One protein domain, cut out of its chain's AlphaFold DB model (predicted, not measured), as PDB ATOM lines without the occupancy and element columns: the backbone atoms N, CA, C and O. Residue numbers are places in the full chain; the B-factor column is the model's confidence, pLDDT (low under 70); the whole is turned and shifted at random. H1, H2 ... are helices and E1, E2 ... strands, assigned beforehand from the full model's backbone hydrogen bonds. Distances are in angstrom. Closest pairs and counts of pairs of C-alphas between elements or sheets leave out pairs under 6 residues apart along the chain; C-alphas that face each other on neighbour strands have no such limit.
ATOM      1  N   VAL A 616      61.247  56.087  63.456       95.12
ATOM      2  CA  VAL A 616      61.415  55.703  64.853       95.12
ATOM      3  C   VAL A 616      60.113  56.011  65.579       95.12
ATOM      4  O   VAL A 616      59.547  57.099  65.414       95.12
ATOM      5  N   GLY A 617      59.628  55.062  66.374       95.31
ATOM      6  CA  GLY A 617      58.512  55.310  67.275       95.31
ATOM      7  C   GLY A 617      59.007  55.990  68.550       95.31
ATOM      8  O   GLY A 617      59.948  55.523  69.182       95.31
ATOM      9  N   LEU A 618      58.375  57.098  68.922       96.88
ATOM     10  CA  LEU A 618      58.677  57.857  70.129       96.88
ATOM     11  C   LEU A 618      57.472  57.838  71.068       96.88
ATOM     12  O   LEU A 618      56.361  58.177  70.653       96.88
ATOM     13  N   VAL A 619      57.707  57.492  72.328       96.56
ATOM     14  CA  VAL A 619      56.733  57.530  73.421       96.56
ATOM     15  C   VAL A 619      57.113  58.646  74.396       96.56
ATOM     16  O   VAL A 619      58.272  58.791  74.771       96.56
ATOM     17  N   ILE A 620      56.140  59.441  74.825       95.94
ATOM     18  CA  ILE A 620      56.272  60.381  75.938       95.94
ATOM     19  C   ILE A 620      55.236  59.982  76.986       95.94
ATOM     20  O   ILE A 620      54.041  59.993  76.682       95.94
ATOM     21  N   GLN A 621      55.686  59.653  78.194       93.69
ATOM     22  CA  GLN A 621      54.822  59.402  79.349       93.69
ATOM     23  C   GLN A 621      55.090  60.468  80.415       93.69
ATOM     24  O   GLN A 621      56.241  60.699  80.798       93.69
ATOM     25  N   ASP A 622      54.039  61.161  80.850       89.69
ATOM     26  CA  ASP A 622      54.122  62.115  81.957       89.69
ATOM     27  C   ASP A 622      53.836  61.447  83.313       89.69
ATOM     28  O   ASP A 622      53.541  60.257  83.396       89.69
ATOM     29  N   GLU A 623      53.942  62.216  84.391       82.88
ATOM     30  CA  GLU A 623      53.752  61.755  85.767       82.88
ATOM     31  C   GLU A 623      52.284  61.455  86.127       82.88
ATOM     32  O   GLU A 623      51.992  61.055  87.253       82.88
ATOM     33  N   GLN A 624      51.348  61.715  85.206       81.31
ATOM     34  CA  GLN A 624      49.930  61.363  85.315       81.31
ATOM     35  C   GLN A 624      49.542  60.218  84.366       81.31
ATOM     36  O   GLN A 624      48.357  60.069  84.059       81.31
ATOM     37  N   ASP A 625      50.522  59.458  83.868       80.31
ATOM     38  CA  ASP A 625      50.350  58.360  82.910       80.31
ATOM     39  C   ASP A 625      49.680  58.784  81.596       80.31
ATOM     40  O   ASP A 625      49.096  57.980  80.864       80.31
ATOM     41  N   THR A 626      49.787  60.069  81.243       88.56
ATOM     42  CA  THR A 626      49.354  60.539  79.930       88.56
ATOM     43  C   THR A 626      50.376  60.100  78.894       88.56
ATOM     44  O   THR A 626      51.520  60.557  78.899       88.56
ATOM     45  N   ILE A 627      49.942  59.253  77.961       90.69
ATOM     46  CA  ILE A 627      50.799  58.708  76.907       90.69
ATOM     47  C   ILE A 627      50.584  59.478  75.603       90.69
ATOM     48  O   ILE A 627      49.487  59.504  75.035       90.69
ATOM     49  N   THR A 628      51.660  60.070  75.088       92.81
ATOM     50  CA  THR A 628      51.718  60.662  73.746       92.81
ATOM     51  C   THR A 628      52.688  59.873  72.882       92.81
ATOM     52  O   THR A 628      53.813  59.614  73.297       92.81
ATOM     53  N   THR A 629      52.286  59.522  71.661       94.00
ATOM     54  CA  THR A 629      53.161  58.820  70.712       94.00
ATOM     55  C   THR A 629      53.368  59.620  69.433       94.00
ATOM     56  O   THR A 629      52.476  60.340  68.973       94.00
ATOM     57  N   ALA A 630      54.552  59.496  68.842       94.12
ATOM     58  CA  ALA A 630      54.896  60.087  67.557       94.12
ATOM     59  C   ALA A 630      55.678  59.086  66.703       94.12
ATOM     60  O   ALA A 630      56.524  58.357  67.210       94.12
ATOM     61  N   CYS A 631      55.418  59.082  65.397       93.31
ATOM     62  CA  CYS A 631      56.253  58.379  64.432       93.31
ATOM     63  C   CYS A 631      57.135  59.392  63.705       93.31
ATOM     64  O   CYS A 631      56.619  60.291  63.034       93.31
ATOM     65  N   VAL A 632      58.451  59.282  63.866       94.19
ATOM     66  CA  VAL A 632      59.406  60.282  63.382       94.19
ATOM     67  C   VAL A 632      60.240  59.697  62.254       94.19
ATOM     68  O   VAL A 632      61.055  58.813  62.488       94.19
ATOM     69  N   ASN A 633      60.072  60.234  61.044       91.62
ATOM     70  CA  ASN A 633      60.953  59.931  59.918       91.62
ATOM     71  C   ASN A 633      62.354  60.507  60.170       91.62
ATOM     72  O   ASN A 633      62.493  61.665  60.579       91.62
ATOM     73  N   ILE A 634      63.389  59.731  59.864       90.62
ATOM     74  CA  ILE A 634      64.790  60.112  60.003       90.62
ATOM     75  C   ILE A 634      65.497  60.068  58.647       90.62
ATOM     76  O   ILE A 634      65.246  59.210  57.800       90.62
ATOM     77  N   GLU A 635      66.407  61.016  58.444       85.25
ATOM     78  CA  GLU A 635      67.281  61.055  57.276       85.25
ATOM     79  C   GLU A 635      68.609  60.366  57.620       85.25
ATOM     80  O   GLU A 635      69.275  60.741  58.582       85.25
ATOM     81  N   GLY A 636      69.028  59.383  56.819       85.75
ATOM     82  CA  GLY A 636      70.296  58.674  57.018       85.75
ATOM     83  C   GLY A 636      70.166  57.350  57.776       85.75
ATOM     84  O   GLY A 636      69.117  56.712  57.744       85.75
ATOM     85  N   LYS A 637      71.281  56.904  58.377       88.25
ATOM     86  CA  LYS A 637      71.404  55.593  59.044       88.25
ATOM     87  C   LYS A 637      71.018  55.612  60.526       88.25
ATOM     88  O   LYS A 637      70.601  54.581  61.037       88.25
ATOM     89  N   SER A 638      71.186  56.750  61.196       94.12
ATOM     90  CA  SER A 638      70.850  56.948  62.607       94.12
ATOM     91  C   SER A 638      70.503  58.413  62.880       94.12
ATOM     92  O   SER A 638      70.793  59.300  62.069       94.12
ATOM     93  N   ILE A 639      69.887  58.668  64.031       96.06
ATOM     94  CA  ILE A 639      69.664  59.996  64.604       96.06
ATOM     95  C   ILE A 639      69.986  59.957  66.102       96.06
ATOM     96  O   ILE A 639      69.769  58.936  66.741       96.06
ATOM     97  N   SER A 640      70.458  61.055  66.702       96.44
ATOM     98  CA  SER A 640      70.569  61.099  68.171       96.44
ATOM     99  C   SER A 640      69.184  61.116  68.833       96.44
ATOM    100  O   SER A 640      68.293  61.783  68.301       96.44
ATOM    101  N   GLY A 641      69.010  60.534  70.019       95.38
ATOM    102  CA  GLY A 641      67.758  60.615  70.795       95.38
ATOM    103  C   GLY A 641      67.261  62.051  71.061       95.38
ATOM    104  O   GLY A 641      66.064  62.334  70.998       95.38
ATOM    105  N   LEU A 642      68.168  63.018  71.252       94.88
ATOM    106  CA  LEU A 642      67.792  64.437  71.374       94.88
ATOM    107  C   LEU A 642      67.272  65.019  70.046       94.88
ATOM    108  O   LEU A 642      66.278  65.748  70.014       94.88
ATOM    109  N   ALA A 643      67.928  64.690  68.931       95.56
ATOM    110  CA  ALA A 643      67.465  65.093  67.604       95.56
ATOM    111  C   ALA A 643      66.163  64.379  67.198       95.56
ATOM    112  O   ALA A 643      65.357  64.980  66.493       95.56
ATOM    113  N   LEU A 644      65.913  63.161  67.685       96.56
ATOM    114  CA  LEU A 644      64.629  62.471  67.549       96.56
ATOM    115  C   LEU A 644      63.503  63.270  68.219       96.56
ATOM    116  O   LEU A 644      62.506  63.581  67.563       96.56
ATOM    117  N   LEU A 645      63.684  63.678  69.482       96.19
ATOM    118  CA  LEU A 645      62.717  64.531  70.184       96.19
ATOM    119  C   LEU A 645      62.492  65.843  69.421       96.19
ATOM    120  O   LEU A 645      61.353  66.236  69.180       96.19
ATOM    121  N   LYS A 646      63.566  66.481  68.947       94.69
ATOM    122  CA  LYS A 646      63.473  67.694  68.125       94.69
ATOM    123  C   LYS A 646      62.677  67.482  66.834       94.69
ATOM    124  O   LYS A 646      61.811  68.297  66.514       94.69
ATOM    125  N   ASN A 647      62.947  66.404  66.103       95.00
ATOM    126  CA  ASN A 647      62.300  66.105  64.825       95.00
ATOM    127  C   ASN A 647      60.836  65.670  64.987       95.00
ATOM    128  O   ASN A 647      60.051  65.843  64.057       95.00
ATOM    129  N   SER A 648      60.440  65.179  66.166       95.12
ATOM    130  CA  SER A 648      59.035  64.880  66.475       95.12
ATOM    131  C   SER A 648      58.131  66.124  66.461       95.12
ATOM    132  O   SER A 648      56.919  66.020  66.265       95.12
ATOM    133  N   GLY A 649      58.706  67.316  66.673       94.31
ATOM    134  CA  GLY A 649      57.964  68.569  66.821       94.31
ATOM    135  C   GLY A 649      57.225  68.711  68.159       94.31
ATOM    136  O   GLY A 649      56.484  69.683  68.335       94.31
ATOM    137  N   ILE A 650      57.414  67.773  69.093       94.88
ATOM    138  CA  ILE A 650      56.898  67.865  70.460       94.88
ATOM    139  C   ILE A 650      57.634  69.012  71.177       94.88
ATOM    140  O   ILE A 650      58.864  69.049  71.156       94.88
ATOM    141  N   PRO A 651      56.923  69.978  71.793       94.75
ATOM    142  CA  PRO A 651      57.565  71.082  72.502       94.75
ATOM    143  C   PRO A 651      58.405  70.581  73.678       94.75
ATOM    144  O   PRO A 651      57.898  69.825  74.506       94.75
ATOM    145  N   TYR A 652      59.647  71.044  73.783       95.81
ATOM    146  CA  TYR A 652      60.542  70.741  74.897       95.81
ATOM    147  C   TYR A 652      61.443  71.943  75.213       95.81
ATOM    148  O   TYR A 652      61.633  72.826  74.372       95.81
ATOM    149  N   GLU A 653      62.002  71.963  76.418       95.81
ATOM    150  CA  GLU A 653      63.052  72.892  76.830       95.81
ATOM    151  C   GLU A 653      64.236  72.097  77.377       95.81
ATOM    152  O   GLU A 653      64.064  71.234  78.241       95.81
ATOM    153  N   ASP A 654      65.441  72.410  76.911       93.50
ATOM    154  CA  ASP A 654      66.681  71.824  77.407       93.50
ATOM    155  C   ASP A 654      67.680  72.900  77.848       93.50
ATOM    156  O   ASP A 654      67.597  74.070  77.463       93.50
ATOM    157  N   GLN A 655      68.628  72.504  78.690       89.75
ATOM    158  CA  GLN A 655      69.795  73.300  79.039       89.75
ATOM    159  C   GLN A 655      71.039  72.433  78.868       89.75
ATOM    160  O   GLN A 655      71.240  71.480  79.613       89.75
ATOM    161  N   ASP A 656      71.873  72.777  77.885       85.31
ATOM    162  CA  ASP A 656      73.102  72.044  77.556       85.31
ATOM    163  C   ASP A 656      72.859  70.534  77.310       85.31
ATOM    164  O   ASP A 656      73.665  69.695  77.707       85.31
ATOM    165  N   GLY A 657      71.738  70.177  76.666       82.12
ATOM    166  CA  GLY A 657      71.351  68.789  76.378       82.12
ATOM    167  C   GLY A 657      70.600  68.076  77.510       82.12
ATOM    168  O   GLY A 657      70.118  66.963  77.306       82.12
ATOM    169  N   PHE A 658      70.457  68.701  78.683       89.12
ATOM    170  CA  PHE A 658      69.614  68.195  79.766       89.12
ATOM    171  C   PHE A 658      68.167  68.663  79.583       89.12
ATOM    172  O   PHE A 658      67.908  69.867  79.553       89.12
ATOM    173  N   ILE A 659      67.220  67.728  79.474       94.88
ATOM    174  CA  ILE A 659      65.801  68.042  79.268       94.88
ATOM    175  C   ILE A 659      65.165  68.543  80.569       94.88
ATOM    176  O   ILE A 659      65.006  67.798  81.534       94.88
ATOM    177  N   ASN A 660      64.749  69.808  80.570       92.44
ATOM    178  CA  ASN A 660      64.060  70.445  81.693       92.44
ATOM    179  C   ASN A 660      62.542  70.270  81.607       92.44
ATOM    180  O   ASN A 660      61.869  70.154  82.634       92.44
ATOM    181  N   SER A 661      61.992  70.285  80.389       95.50
ATOM    182  CA  SER A 661      60.563  70.092  80.173       95.50
ATOM    183  C   SER A 661      60.244  69.445  78.829       95.50
ATOM    184  O   SER A 661      60.934  69.679  77.840       95.50
ATOM    185  N   ILE A 662      59.161  68.666  78.788       96.06
ATOM    186  CA  ILE A 662      58.504  68.185  77.565       96.06
ATOM    187  C   ILE A 662      57.012  68.480  77.726       96.06
ATOM    188  O   ILE A 662      56.454  68.297  78.803       96.06
ATOM    189  N   MET A 663      56.356  69.013  76.695       93.12
ATOM    190  CA  MET A 663      54.933  69.393  76.719       93.12
ATOM    191  C   MET A 663      54.543  70.310  77.899       93.12
ATOM    192  O   MET A 663      53.428  70.249  78.417       93.12
ATOM    193  N   ASN A 664      55.452  71.206  78.306       91.19
ATOM    194  CA  ASN A 664      55.322  72.088  79.479       91.19
ATOM    195  C   ASN A 664      55.190  71.351  80.828       91.19
ATOM    196  O   ASN A 664      54.765  71.949  81.820       91.19
ATOM    197  N   ARG A 665      55.540  70.064  80.883       92.50
ATOM    198  CA  ARG A 665      55.712  69.298  82.118       92.50
ATOM    199  C   ARG A 665      57.178  69.360  82.515       92.50
ATOM    200  O   ARG A 665      58.063  69.018  81.732       92.50
ATOM    201  N   SER A 666      57.427  69.866  83.712       91.12
ATOM    202  CA  SER A 666      58.764  70.095  84.257       91.12
ATOM    203  C   SER A 666      58.790  69.645  85.705       91.12
ATOM    204  O   SER A 666      57.745  69.587  86.355       91.12
ATOM    205  N   ASN A 667      59.985  69.366  86.213       87.94
ATOM    206  CA  ASN A 667      60.152  69.150  87.638       87.94
ATOM    207  C   ASN A 667      59.769  70.429  88.405       87.94
ATOM    208  O   ASN A 667      60.337  71.492  88.123       87.94
ATOM    209  N   PRO A 668      58.836  70.369  89.373       86.50
ATOM    210  CA  PRO A 668      58.570  71.492  90.258       86.50
ATOM    211  C   PRO A 668      59.847  71.963  90.961       86.50
ATOM    212  O   PRO A 668      60.793  71.201  91.159       86.50
ATOM    213  N   GLN A 669      59.874  73.227  91.384       83.06
ATOM    214  CA  GLN A 669      60.985  73.739  92.183       83.06
ATOM    215  C   GLN A 669      61.163  72.880  93.449       83.06
ATOM    216  O   GLN A 669      60.199  72.673  94.184       83.06
ATOM    217  N   ASP A 670      62.387  72.392  93.676       83.62
ATOM    218  CA  ASP A 670      62.751  71.448  94.748       83.62
ATOM    219  C   ASP A 670      62.058  70.066  94.668       83.62
ATOM    220  O   ASP A 670      62.081  69.305  95.636       83.62
ATOM    221  N   GLY A 671      61.449  69.729  93.527       88.44
ATOM    222  CA  GLY A 671      60.845  68.425  93.264       88.44
ATOM    223  C   GLY A 671      61.871  67.352  92.896       88.44
ATOM    224  O   GLY A 671      63.049  67.637  92.660       88.44
ATOM    225  N   THR A 672      61.406  66.106  92.828       92.44
ATOM    226  CA  THR A 672      62.239  64.924  92.565       92.44
ATOM    227  C   THR A 672      62.100  64.351  91.159       92.44
ATOM    228  O   THR A 672      62.622  63.273  90.882       92.44
ATOM    229  N   LEU A 673      61.373  65.033  90.274       93.25
ATOM    230  CA  LEU A 673      61.084  64.532  88.937       93.25
ATOM    231  C   LEU A 673      62.228  64.832  87.966       93.25
ATOM    232  O   LEU A 673      62.860  65.888  88.018       93.25
ATOM    233  N   TYR A 674      62.452  63.934  87.020       93.44
ATOM    234  CA  TYR A 674      63.310  64.174  85.869       93.44
ATOM    235  C   TYR A 674      62.824  63.390  84.653       93.44
ATOM    236  O   TYR A 674      62.152  62.368  84.777       93.44
ATOM    237  N   TRP A 675      63.181  63.879  83.468       95.12
ATOM    238  CA  TRP A 675      62.927  63.183  82.215       95.12
ATOM    239  C   TRP A 675      64.000  62.113  81.996       95.12
ATOM    240  O   TRP A 675      65.147  62.416  81.668       95.12
ATOM    241  N   SER A 676      63.614  60.862  82.213       95.12
ATOM    242  CA  SER A 676      64.411  59.666  81.936       95.12
ATOM    243  C   SER A 676      64.248  59.230  80.475       95.12
ATOM    244  O   SER A 676      63.204  59.493  79.876       95.12
ATOM    245  N   TYR A 677      65.274  58.599  79.894       96.81
ATOM    246  CA  TYR A 677      65.302  58.198  78.482       96.81
ATOM    247  C   TYR A 677      65.533  56.688  78.341       96.81
ATOM    248  O   TYR A 677      66.408  56.134  79.010       96.81
ATOM    249  N   TRP A 678      64.749  56.033  77.483       97.19
ATOM    250  CA  TRP A 678      64.646  54.572  77.401       97.19
ATOM    251  C   TRP A 678      64.547  54.089  75.955       97.19
ATOM    252  O   TRP A 678      64.034  54.819  75.105       97.19
ATOM    253  N   HIS A 679      64.947  52.845  75.701       96.81
ATOM    254  CA  HIS A 679      64.592  52.114  74.481       96.81
ATOM    255  C   HIS A 679      63.861  50.818  74.823       96.81
ATOM    256  O   HIS A 679      64.052  50.260  75.899       96.81
ATOM    257  N   TRP A 680      63.006  50.359  73.921       96.38
ATOM    258  CA  TRP A 680      62.333  49.069  74.031       96.38
ATOM    259  C   TRP A 680      63.185  47.987  73.369       96.38
ATOM    260  O   TRP A 680      63.633  48.205  72.243       96.38
ATOM    261  N   ASP A 681      63.365  46.836  74.015       95.44
ATOM    262  CA  ASP A 681      64.146  45.705  73.477       95.44
ATOM    263  C   ASP A 681      63.284  44.557  72.904       95.44
ATOM    264  O   ASP A 681      63.790  43.541  72.420       95.44
ATOM    265  N   GLY A 682      61.961  44.719  72.935       93.12
ATOM    266  CA  GLY A 682      60.999  43.681  72.566       93.12
ATOM    267  C   GLY A 682      60.279  43.057  73.762       93.12
ATOM    268  O   GLY A 682      59.168  42.559  73.585       93.12
ATOM    269  N   ARG A 683      60.843  43.121  74.973       91.00
ATOM    270  CA  ARG A 683      60.254  42.581  76.211       91.00
ATOM    271  C   ARG A 683      60.119  43.619  77.318       91.00
ATOM    272  O   ARG A 683      59.179  43.529  78.104       91.00
ATOM    273  N   GLU A 684      61.041  44.570  77.405       92.25
ATOM    274  CA  GLU A 684      61.049  45.596  78.441       92.25
ATOM    275  C   GLU A 684      61.647  46.931  77.972       92.25
ATOM    276  O   GLU A 684      62.254  47.060  76.904       92.25
ATOM    277  N   TRP A 685      61.457  47.958  78.803       94.56
ATOM    278  CA  TRP A 685      62.121  49.245  78.644       94.56
ATOM    279  C   TRP A 685      63.499  49.216  79.302       94.56
ATOM    280  O   TRP A 685      63.623  49.065  80.516       94.56
ATOM    281  N   ILE A 686      64.532  49.479  78.510       94.88
ATOM    282  CA  ILE A 686      65.922  49.544  78.944       94.88
ATOM    283  C   ILE A 686      66.345  51.004  79.119       94.88
ATOM    284  O   ILE A 686      66.242  51.827  78.204       94.88
ATOM    285  N   PHE A 687      66.842  51.329  80.314       94.06
ATOM    286  CA  PHE A 687      67.309  52.672  80.654       94.06
ATOM    287  C   PHE A 687      68.598  53.023  79.904       94.06
ATOM    288  O   PHE A 687      69.592  52.294  79.974       94.06
ATOM    289  N   HIS A 688      68.639  54.193  79.265       94.06
ATOM    290  CA  HIS A 688      69.879  54.720  78.700       94.06
ATOM    291  C   HIS A 688      70.741  55.362  79.789       94.06
ATOM    292  O   HIS A 688      70.383  56.373  80.388       94.06
ATOM    293  N   THR A 689      71.935  54.810  80.013       90.75
ATOM    294  CA  THR A 689      72.906  55.345  80.988       90.75
ATOM    295  C   THR A 689      73.742  56.515  80.452       90.75
ATOM    296  O   THR A 689      74.464  57.159  81.215       90.75
ATOM    297  N   SER A 690      73.645  56.801  79.151       91.19
ATOM    298  CA  SER A 690      74.288  57.938  78.481       91.19
ATOM    299  C   SER A 690      73.250  58.986  78.073       91.19
ATOM    300  O   SER A 690      72.064  58.688  77.952       91.19
ATOM    301  N   GLY A 691      73.684  60.233  77.870       90.19
ATOM    302  CA  GLY A 691      72.777  61.306  77.464       90.19
ATOM    303  C   GLY A 691      72.169  61.046  76.084       90.19
ATOM    304  O   GLY A 691      72.859  60.587  75.180       90.19
ATOM    305  N   ALA A 692      70.898  61.411  75.885       94.50
ATOM    306  CA  ALA A 692      70.177  61.180  74.625       94.50
ATOM    307  C   ALA A 692      70.835  61.834  73.388       94.50
ATOM    308  O   ALA A 692      70.526  61.471  72.257       94.50
ATOM    309  N   GLY A 693      71.733  62.808  73.572       94.50
ATOM    310  CA  GLY A 693      72.528  63.390  72.486       94.50
ATOM    311  C   GLY A 693      73.631  62.472  71.939       94.50
ATOM    312  O   GLY A 693      74.055  62.675  70.804       94.50
ATOM    313  N   ASP A 694      74.054  61.466  72.710       93.88
ATOM    314  CA  ASP A 694      75.163  60.554  72.389       93.88
ATOM    315  C   ASP A 694      74.686  59.145  71.982       93.88
ATOM    316  O   ASP A 694      75.503  58.269  71.707       93.88
ATOM    317  N   ILE A 695      73.369  58.910  71.958       94.38
ATOM    318  CA  ILE A 695      72.761  57.629  71.579       94.38
ATOM    319  C   ILE A 695      72.455  57.623  70.086       94.38
ATOM    320  O   ILE A 695      71.664  58.445  69.637       94.38
ATOM    321  N   ASP A 696      73.004  56.669  69.338       93.75
ATOM    322  CA  ASP A 696      72.607  56.412  67.952       93.75
ATOM    323  C   ASP A 696      71.295  55.617  67.905       93.75
ATOM    324  O   ASP A 696      71.269  54.413  68.148       93.75
ATOM    325  N   VAL A 697      70.198  56.289  67.560       95.88
ATOM    326  CA  VAL A 697      68.882  55.672  67.364       95.88
ATOM    327  C   VAL A 697      68.716  55.267  65.904       95.88
ATOM    328  O   VAL A 697      68.923  56.080  64.995       95.88
ATOM    329  N   LEU A 698      68.330  54.014  65.673       94.31
ATOM    330  CA  LEU A 698      68.212  53.417  64.343       94.31
ATOM    331  C   LEU A 698      66.750  53.392  63.860       94.31
ATOM    332  O   LEU A 698      65.832  53.369  64.682       94.31
ATOM    333  N   PRO A 699      66.495  53.366  62.537       93.00
ATOM    334  CA  PRO A 699      65.160  53.102  62.006       93.00
ATOM    335  C   PRO A 699      64.597  51.795  62.557       93.00
ATOM    336  O   PRO A 699      65.329  50.813  62.664       93.00
ATOM    337  N   GLY A 700      63.302  51.783  62.868       93.06
ATOM    338  CA  GLY A 700      62.622  50.648  63.480       93.06
ATOM    339  C   GLY A 700      62.745  50.588  65.003       93.06
ATOM    340  O   GLY A 700      62.144  49.696  65.595       93.06
ATOM    341  N   ASN A 701      63.479  51.506  65.646       95.69
ATOM    342  CA  ASN A 701      63.551  51.600  67.106       95.69
ATOM    343  C   ASN A 701      62.254  52.141  67.727       95.69
ATOM    344  O   ASN A 701      61.488  52.885  67.102       95.69
ATOM    345  N   LEU A 702      62.074  51.806  69.002       96.12
ATOM    346  CA  LEU A 702      61.083  52.378  69.902       96.12
ATOM    347  C   LEU A 702      61.813  53.024  71.082       96.12
ATOM    348  O   LEU A 702      62.500  52.343  71.838       96.12
ATOM    349  N   GLU A 703      61.663  54.337  71.229       97.56
ATOM    350  CA  GLU A 703      62.324  55.138  72.262       97.56
ATOM    351  C   GLU A 703      61.278  55.830  73.144       97.56
ATOM    352  O   GLU A 703      60.180  56.153  72.675       97.56
ATOM    353  N   ALA A 704      61.617  56.116  74.400       97.12
ATOM    354  CA  ALA A 704      60.719  56.803  75.320       97.12
ATOM    355  C   ALA A 704      61.398  57.890  76.155       97.12
ATOM    356  O   ALA A 704      62.519  57.724  76.634       97.12
ATOM    357  N   TRP A 705      60.663  58.978  76.396       97.31
ATOM    358  CA  TRP A 705      60.912  59.897  77.504       97.31
ATOM    359  C   TRP A 705      59.848  59.699  78.580       97.31
ATOM    360  O   TRP A 705      58.653  59.759  78.284       97.31
ATOM    361  N   TYR A 706      60.276  59.517  79.827       95.62
ATOM    362  CA  TYR A 706      59.376  59.310  80.960       95.62
ATOM    363  C   TYR A 706      59.709  60.243  82.120       95.62
ATOM    364  O   TYR A 706      60.854  60.292  82.584       95.62
ATOM    365  N   LEU A 707      58.717  61.015  82.566       94.81
ATOM    366  CA  LEU A 707      58.859  61.917  83.703       94.81
ATOM    367  C   LEU A 707      58.659  61.149  85.011       94.81
ATOM    368  O   LEU A 707      57.536  60.869  85.416       94.81
ATOM    369  N   VAL A 708      59.765  60.833  85.681       92.38
ATOM    370  CA  VAL A 708      59.795  59.915  86.827       92.38
ATOM    371  C   VAL A 708      60.522  60.531  88.021       92.38
ATOM    372  O   VAL A 708      61.375  61.404  87.864       92.38
ATOM    373  N   SER A 709      60.174  60.095  89.234       91.00
ATOM    374  CA  SER A 709      60.824  60.529  90.477       91.00
ATOM    375  C   SER A 709      62.118  59.750  90.738       91.00
ATOM    376  O   SER A 709      62.114  58.520  90.714       91.00
ATOM    377  N   TRP A 710      63.207  60.441  91.088       88.31
ATOM    378  CA  TRP A 710      64.455  59.806  91.547       88.31
ATOM    379  C   TRP A 710      64.410  59.331  93.011       88.31
ATOM    380  O   TRP A 710      65.420  58.872  93.540       88.31
ATOM    381  N   GLU A 711      63.274  59.469  93.707       90.06
ATOM    382  CA  GLU A 711      63.112  58.956  95.081       90.06
ATOM    383  C   GLU A 711      63.188  57.427  95.145       90.06
ATOM    384  O   GLU A 711      63.674  56.879  96.135       90.06
ATOM    385  N   ARG A 712      62.763  56.749  94.071       83.94
ATOM    386  CA  ARG A 712      63.079  55.346  93.801       83.94
ATOM    387  C   ARG A 712      64.228  55.326  92.794       83.94
ATOM    388  O   ARG A 712      64.081  55.857  91.694       83.94
ATOM    389  N   PHE A 713      65.367  54.759  93.189       82.81
ATOM    390  CA  PHE A 713      66.536  54.623  92.324       82.81
ATOM    391  C   PHE A 713      67.102  53.191  92.352       82.81
ATOM    392  O   PHE A 713      67.312  52.663  93.452       82.81
ATOM    393  N   PRO A 714      67.451  52.601  91.192       87.50
ATOM    394  CA  PRO A 714      67.095  53.020  89.828       87.50
ATOM    395  C   PRO A 714      65.602  53.324  89.642       87.50
ATOM    396  O   PRO A 714      64.753  52.725  90.303       87.50
ATOM    397  N   SER A 715      65.294  54.331  88.822       87.81
ATOM    398  CA  SER A 715      63.907  54.737  88.585       87.81
ATOM    399  C   SER A 715      63.160  53.664  87.792       87.81
ATOM    400  O   SER A 715      63.776  53.016  86.946       87.81
ATOM    401  N   PRO A 716      61.859  53.458  88.061       87.50
ATOM    402  CA  PRO A 716      61.075  52.454  87.357       87.50
ATOM    403  C   PRO A 716      60.876  52.835  85.879       87.50
ATOM    404  O   PRO A 716      60.875  54.030  85.552       87.50
ATOM    405  N   PRO A 717      60.704  51.839  84.994       90.62
ATOM    406  CA  PRO A 717      60.417  52.073  83.585       90.62
ATOM    407  C   PRO A 717      59.001  52.641  83.363       90.62
ATOM    408  O   PRO A 717      58.167  52.602  84.272       90.62
ATOM    409  N   PRO A 718      58.707  53.140  82.147       90.75
ATOM    410  CA  PRO A 718      57.340  53.441  81.727       90.75
ATOM    411  C   PRO A 718      56.433  52.198  81.799       90.75
ATOM    412  O   PRO A 718      56.858  51.098  81.448       90.75
ATOM    413  N   GLU A 719      55.168  52.378  82.188       86.44
ATOM    414  CA  GLU A 719      54.159  51.299  82.190       86.44
ATOM    415  C   GLU A 719      53.682  50.940  80.774       86.44
ATOM    416  O   GLU A 719      53.305  49.800  80.499       86.44
ATOM    417  N   TYR A 720      53.682  51.915  79.860       88.25
ATOM    418  CA  TYR A 720      53.132  51.730  78.523       88.25
ATOM    419  C   TYR A 720      53.905  50.676  77.721       88.25
ATOM    420  O   TYR A 720      55.074  50.877  77.397       88.25
ATOM    421  N   THR A 721      53.226  49.597  77.324       89.31
ATOM    422  CA  THR A 721      53.765  48.586  76.404       89.31
ATOM    423  C   THR A 721      53.677  49.085  74.955       89.31
ATOM    424  O   THR A 721      52.568  49.219  74.420       89.31
ATOM    425  N   PRO A 722      54.805  49.378  74.282       90.38
ATOM    426  CA  PRO A 722      54.785  49.961  72.949       90.38
ATOM    427  C   PRO A 722      54.588  48.898  71.857       90.38
ATOM    428  O   PRO A 722      54.958  47.736  72.003       90.38
ATOM    429  N   HIS A 723      54.055  49.314  70.705       88.50
ATOM    430  CA  HIS A 723      54.038  48.491  69.495       88.50
ATOM    431  C   HIS A 723      54.272  49.361  68.263       88.50
ATOM    432  O   HIS A 723      53.503  50.290  67.986       88.50
ATOM    433  N   ILE A 724      55.331  49.074  67.502       88.06
ATOM    434  CA  ILE A 724      55.780  49.987  66.447       88.06
ATOM    435  C   ILE A 724      54.741  50.151  65.340       88.06
ATOM    436  O   ILE A 724      54.510  51.268  64.893       88.06
ATOM    437  N   GLN A 725      54.027  49.087  64.971       85.56
ATOM    438  CA  GLN A 725      52.995  49.167  63.934       85.56
ATOM    439  C   GLN A 725      51.777  49.985  64.386       85.56
ATOM    440  O   GLN A 725      51.130  50.643  63.574       85.56
ATOM    441  N   VAL A 726      51.499  50.035  65.696       85.12
ATOM    442  CA  VAL A 726      50.436  50.895  66.244       85.12
ATOM    443  C   VAL A 726      50.859  52.364  66.176       85.12
ATOM    444  O   VAL A 726      50.039  53.228  65.848       85.12
ATOM    445  N   ILE A 727      52.133  52.659  66.444       88.88
ATOM    446  CA  ILE A 727      52.676  54.025  66.471       88.88
ATOM    447  C   ILE A 727      52.924  54.558  65.051       88.88
ATOM    448  O   ILE A 727      52.483  55.663  64.727       88.88
ATOM    449  N   CYS A 728      53.581  53.768  64.205       88.00
ATOM    450  CA  CYS A 728      54.112  54.162  62.899       88.00
ATOM    451  C   CYS A 728      53.342  53.628  61.684       88.00
ATOM    452  O   CYS A 728      53.518  54.163  60.594       88.00
ATOM    453  N   GLY A 729      52.457  52.646  61.857       83.25
ATOM    454  CA  GLY A 729      51.700  52.019  60.770       83.25
ATOM    455  C   GLY A 729      52.163  50.594  60.457       83.25
ATOM    456  O   GLY A 729      53.278  50.198  60.786       83.25
ATOM    457  N   GLU A 730      51.284  49.824  59.814       74.88
ATOM    458  CA  GLU A 730      51.414  48.366  59.637       74.88
ATOM    459  C   GLU A 730      52.659  47.930  58.846       74.88
ATOM    460  O   GLU A 730      53.181  46.847  59.084       74.88
ATOM    461  N   ASN A 731      53.186  48.788  57.966       74.94
ATOM    462  CA  ASN A 731      54.366  48.487  57.147       74.94
ATOM    463  C   ASN A 731      55.707  48.712  57.884       74.94
ATOM    464  O   ASN A 731      56.768  48.464  57.311       74.94
ATOM    465  N   GLN A 732      55.696  49.212  59.127       85.56
ATOM    466  CA  GLN A 732      56.931  49.489  59.862       85.56
ATOM    467  C   GLN A 732      57.498  48.216  60.504       85.56
ATOM    468  O   GLN A 732      56.840  47.574  61.325       85.56
ATOM    469  N   LEU A 733      58.753  47.909  60.171       89.19
ATOM    470  CA  LEU A 733      59.509  46.794  60.741       89.19
ATOM    471  C   LEU A 733      60.400  47.253  61.905       89.19
ATOM    472  O   LEU A 733      60.880  48.394  61.927       89.19
ATOM    473  N   LYS A 734      60.606  46.350  62.868       92.88
ATOM    474  CA  LYS A 734      61.469  46.511  64.042       92.88
ATOM    475  C   LYS A 734      62.930  46.290  63.673       92.88
ATOM    476  O   LYS A 734      63.256  45.378  62.914       92.88
ATOM    477  N   ASN A 735      63.813  47.060  64.293       94.06
ATOM    478  CA  ASN A 735      65.249  46.818  64.209       94.06
ATOM    479  C   ASN A 735      65.656  45.700  65.173       94.06
ATOM    480  O   ASN A 735      65.557  45.890  66.382       94.06
ATOM    481  N   TYR A 736      66.132  44.562  64.667       94.75
ATOM    482  CA  TYR A 736      66.525  43.418  65.492       94.75
ATOM    483  C   TYR A 736      67.679  43.745  66.449       94.75
ATOM    484  O   TYR A 736      67.671  43.297  67.588       94.75
ATOM    485  N   ALA A 737      68.635  44.585  66.037       91.88
ATOM    486  CA  ALA A 737      69.769  44.939  66.894       91.88
ATOM    487  C   ALA A 737      69.351  45.734  68.145       91.88
ATOM    488  O   ALA A 737      70.029  45.660  69.165       91.88
ATOM    489  N   ALA A 738      68.253  46.494  68.065       92.00
ATOM    490  CA  ALA A 738      67.693  47.223  69.202       92.00
ATOM    491  C   ALA A 738      66.578  46.445  69.911       92.00
ATOM    492  O   ALA A 738      66.398  46.619  71.107       92.00
ATOM    493  N   GLN A 739      65.833  45.617  69.176       94.88
ATOM    494  CA  GLN A 739      64.701  44.832  69.664       94.88
ATOM    495  C   GLN A 739      64.878  43.348  69.311       94.88
ATOM    496  O   GLN A 739      64.182  42.855  68.415       94.88
ATOM    497  N   PRO A 740      65.817  42.628  69.950       95.12
ATOM    498  CA  PRO A 740      66.136  41.247  69.585       95.12
ATOM    499  C   PRO A 740      65.053  40.248  69.999       95.12
ATOM    500  O   PRO A 740      65.076  39.093  69.568       95.12
ATOM    501  N   TYR A 741      64.101  40.665  70.834       95.50
ATOM    502  CA  TYR A 741      63.108  39.772  71.399       95.50
ATOM    503  C   TYR A 741      61.719  39.948  70.796       95.50
ATOM    504  O   TYR A 741      61.307  41.023  70.354       95.50
ATOM    505  N   LEU A 742      60.997  38.835  70.780       94.25
ATOM    506  CA  LEU A 742      59.613  38.770  70.349       94.25
ATOM    507  C   LEU A 742      58.682  39.167  71.496       94.25
ATOM    508  O   LEU A 742      58.880  38.735  72.630       94.25
ATOM    509  N   HIS A 743      57.646  39.932  71.185       93.50
ATOM    510  CA  HIS A 743      56.590  40.331  72.101       93.50
ATOM    511  C   HIS A 743      55.293  39.550  71.831       93.50
ATOM    512  O   HIS A 743      55.056  39.065  70.724       93.50
ATOM    513  N   TYR A 744      54.381  39.495  72.811       93.00
ATOM    514  CA  TYR A 744      53.070  38.847  72.654       93.00
ATOM    515  C   TYR A 744      52.270  39.373  71.450       93.00
ATOM    516  O   TYR A 744      51.649  38.600  70.718       93.00
ATOM    517  N   TYR A 745      52.329  40.684  71.219       90.56
ATOM    518  CA  TYR A 745      51.635  41.353  70.114       90.56
ATOM    519  C   TYR A 745      52.231  41.071  68.729       90.56
ATOM    520  O   TYR A 745      51.534  41.263  67.737       90.56
ATOM    521  N   ASP A 746      53.459  40.547  68.645       90.38
ATOM    522  CA  ASP A 746      54.031  40.129  67.362       90.38
ATOM    523  C   ASP A 746      53.383  38.830  66.848       90.38
ATOM    524  O   ASP A 746      53.172  38.683  65.643       90.38
ATOM    525  N   LEU A 747      53.017  37.914  67.760       90.12
ATOM    526  CA  LEU A 747      52.203  36.726  67.449       90.12
ATOM    527  C   LEU A 747      50.717  37.071  67.328       90.12
ATOM    528  O   LEU A 747      50.023  36.541  66.465       90.12
ATOM    529  N   ASN A 748      50.222  37.963  68.186       86.62
ATOM    530  CA  ASN A 748      48.803  38.292  68.304       86.62
ATOM    531  C   ASN A 748      48.534  39.713  67.797       86.62
ATOM    532  O   ASN A 748      48.159  40.607  68.558       86.62
ATOM    533  N   LYS A 749      48.723  39.927  66.490       76.38
ATOM    534  CA  LYS A 749      48.686  41.261  65.854       76.38
ATOM    535  C   LYS A 749      47.367  42.018  66.062       76.38
ATOM    536  O   LYS A 749      47.353  43.245  66.083       76.38
ATOM    537  N   THR A 750      46.258  41.305  66.254       70.38
ATOM    538  CA  THR A 750      44.930  41.888  66.519       70.38
ATOM    539  C   THR A 750      44.723  42.317  67.976       70.38
ATOM    540  O   THR A 750      43.794  43.077  68.247       70.38
ATOM    541  N   ALA A 751      45.573  41.869  68.907       65.94
ATOM    542  CA  ALA A 751      45.470  42.166  70.338       65.94
ATOM    543  C   ALA A 751      46.158  43.482  70.746       65.94
ATOM    544  O   ALA A 751      45.924  43.978  71.849       65.94
ATOM    545  N   ALA A 752      46.986  44.073  69.876       62.28
ATOM    546  CA  ALA A 752      47.743  45.277  70.201       62.28
ATOM    547  C   ALA A 752      46.820  46.441  70.622       62.28
ATOM    548  O   ALA A 752      45.860  46.800  69.937       62.28
ATOM    549  N   ASN A 753      47.116  47.057  71.769       55.66
ATOM    550  CA  ASN A 753      46.288  48.096  72.378       55.66
ATOM    551  C   ASN A 753      46.280  49.408  71.567       55.66
ATOM    552  O   ASN A 753      47.157  50.258  71.706       55.66
ATOM    553  N   VAL A 754      45.235  49.624  70.761       51.31
ATOM    554  CA  VAL A 754      45.087  50.830  69.916       51.31
ATOM    555  C   VAL A 754      44.592  52.070  70.696       51.31
ATOM    556  O   VAL A 754      44.705  53.190  70.205       51.31
ATOM    557  N   ASN A 755      44.065  51.916  71.920       48.25
ATOM    558  CA  ASN A 755      43.151  52.912  72.513       48.25
ATOM    559  C   ASN A 755      43.656  53.724  73.725       48.25
ATOM    560  O   ASN A 755      42.870  54.495  74.272       48.25
ATOM    561  N   GLN A 756      44.916  53.597  74.154       58.56
ATOM    562  CA  GLN A 756      45.417  54.318  75.345       58.56
ATOM    563  C   GLN A 756      46.315  55.534  75.046       58.56
ATOM    564  O   GLN A 756      46.508  56.366  75.926       58.56
ATOM    565  N   ALA A 757      46.828  55.686  73.820       58.69
ATOM    566  CA  ALA A 757      47.799  56.733  73.489       58.69
ATOM    567  C   ALA A 757      47.226  57.830  72.578       58.69
ATOM    568  O   ALA A 757      46.580  57.553  71.563       58.69
ATOM    569  N   GLN A 758      47.534  59.095  72.882       67.94
ATOM    570  CA  GLN A 758      47.251  60.211  71.984       67.94
ATOM    571  C   GLN A 758      48.334  60.297  70.895       67.94
ATOM    572  O   GLN A 758      49.489  60.614  71.176       67.94
ATOM    573  N   LYS A 759      47.957  60.074  69.628       69.62
ATOM    574  CA  LYS A 759      48.871  60.268  68.489       69.62
ATOM    575  C   LYS A 759      49.133  61.755  68.250       69.62
ATOM    576  O   LYS A 759      48.203  62.521  67.977       69.62
ATOM    577  N   PHE A 760      50.396  62.166  68.294       69.75
ATOM    578  CA  PHE A 760      50.819  63.515  67.937       69.75
ATOM    579  C   PHE A 760      51.085  63.611  66.432       69.75
ATOM    580  O   PHE A 760      51.870  62.851  65.867       69.75
TER     581      PHE A 760
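AT A GLANCE: This is residues 616 to 760 of the 810 residues of an uncharacterized protein of Brevefilum fermentans (UniProt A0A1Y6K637). A strongly twisted sheet of five strands forms the middle, with helix H1 running across one face and the short helix H2 on the opposite face. The small hairpin of E3 and E4 packs on the sheet where E4 meets E5, while H3 lies off the sheet within long loops, and the last residues run from it back to edge strand E2. The printed part has 145 residues with seven named strands and three named helices in the order E1 E2 H1 E3 E4 E5 E6 E7 H2 H3. The large sheet is mixed, in the order E2 E1 E7 E5 E6, and the class is mixed, helices and strands, though under half of the residues, 58 of 145, are in named elements. The whole is compact, with a radius of gyration of the C-alphas of 14.6 A and spans of 45 by 31 by 26 A.

HOW THE PARTS SIT: E1, residues 616 to 621, and E2, residues 627 to 633, form an antiparallel hairpin, with N 618 and O 630 2.8 A apart. H1, residues 641 to 648, is on the sheet at a height of 8.3 A. It lies over E1, on which 4 of its 8 C-alphas fall, and only just not over E2 or E7, residues 702 to 709, with 2 each. On the local plane H1 runs across the strands, at 88 degrees to E1. The closest C-alphas of H1 and E2 are those of Ser 648 and Val 632, 5.6 A apart. E3, residues 652 to 655, and E4, residues 658 to 662, form an antiparallel hairpin, with N 653 and O 661 2.9 A apart. The closest C-alphas of E4 and E5, residues 673 to 680, are those of Ile 659 and Trp 675, 6.4 A apart. E5 and E6, residues 685 to 687, form another antiparallel hairpin, with N 686 and O 679 2.8 A apart. E7 is antiparallel to E5, with N 676 and O 706 2.8 A apart, and parallel to E1, with N 619 and O 703 2.8 A apart. H2, residues 724 to 728, is on the opposite face from H1, over E1 at a height of 7.9 A. Its closest C-alpha to E2 is that of Cys 728, 5.0 A from that of Cys 631. H3, residues 744 to 747, is not on the sheet and touches no helix. In H1 and H2 every O i to N i+4 pair is within hydrogen-bond range; H3 is too short for such a pair, and its one O i to N i+3 pair is within range.

IN THESE COORDINATES: E1 begins at C-alpha 616, at (61.415, 55.703, 64.853), and is 16.3 A long from first to last C-alpha. E2 is 19.8 A long and H1 10.6 A. E5 measures 21.5 A. E7 measures 22.1 A and ends at C-alpha 709, at (60.824, 60.529, 90.477). H3 ends at C-alpha 747, at (52.203, 36.726, 67.449).

THE WHOLE: The two C-alphas farthest apart are those of Asp 670 and Leu 747, at 45.4 A. The printed part has no cut. The links E6 to E7, E7 to H2 and H2 to H3 are long, with 14, 14 and 15 residues. Short pairings join residues 758 to 759 to residues 628 to 629 of E2, parallel, and residues 696 to 697 to residues 639 to 640, antiparallel. The mean pLDDT of the printed part is 89.3, and residues 751 to 760 are under 70.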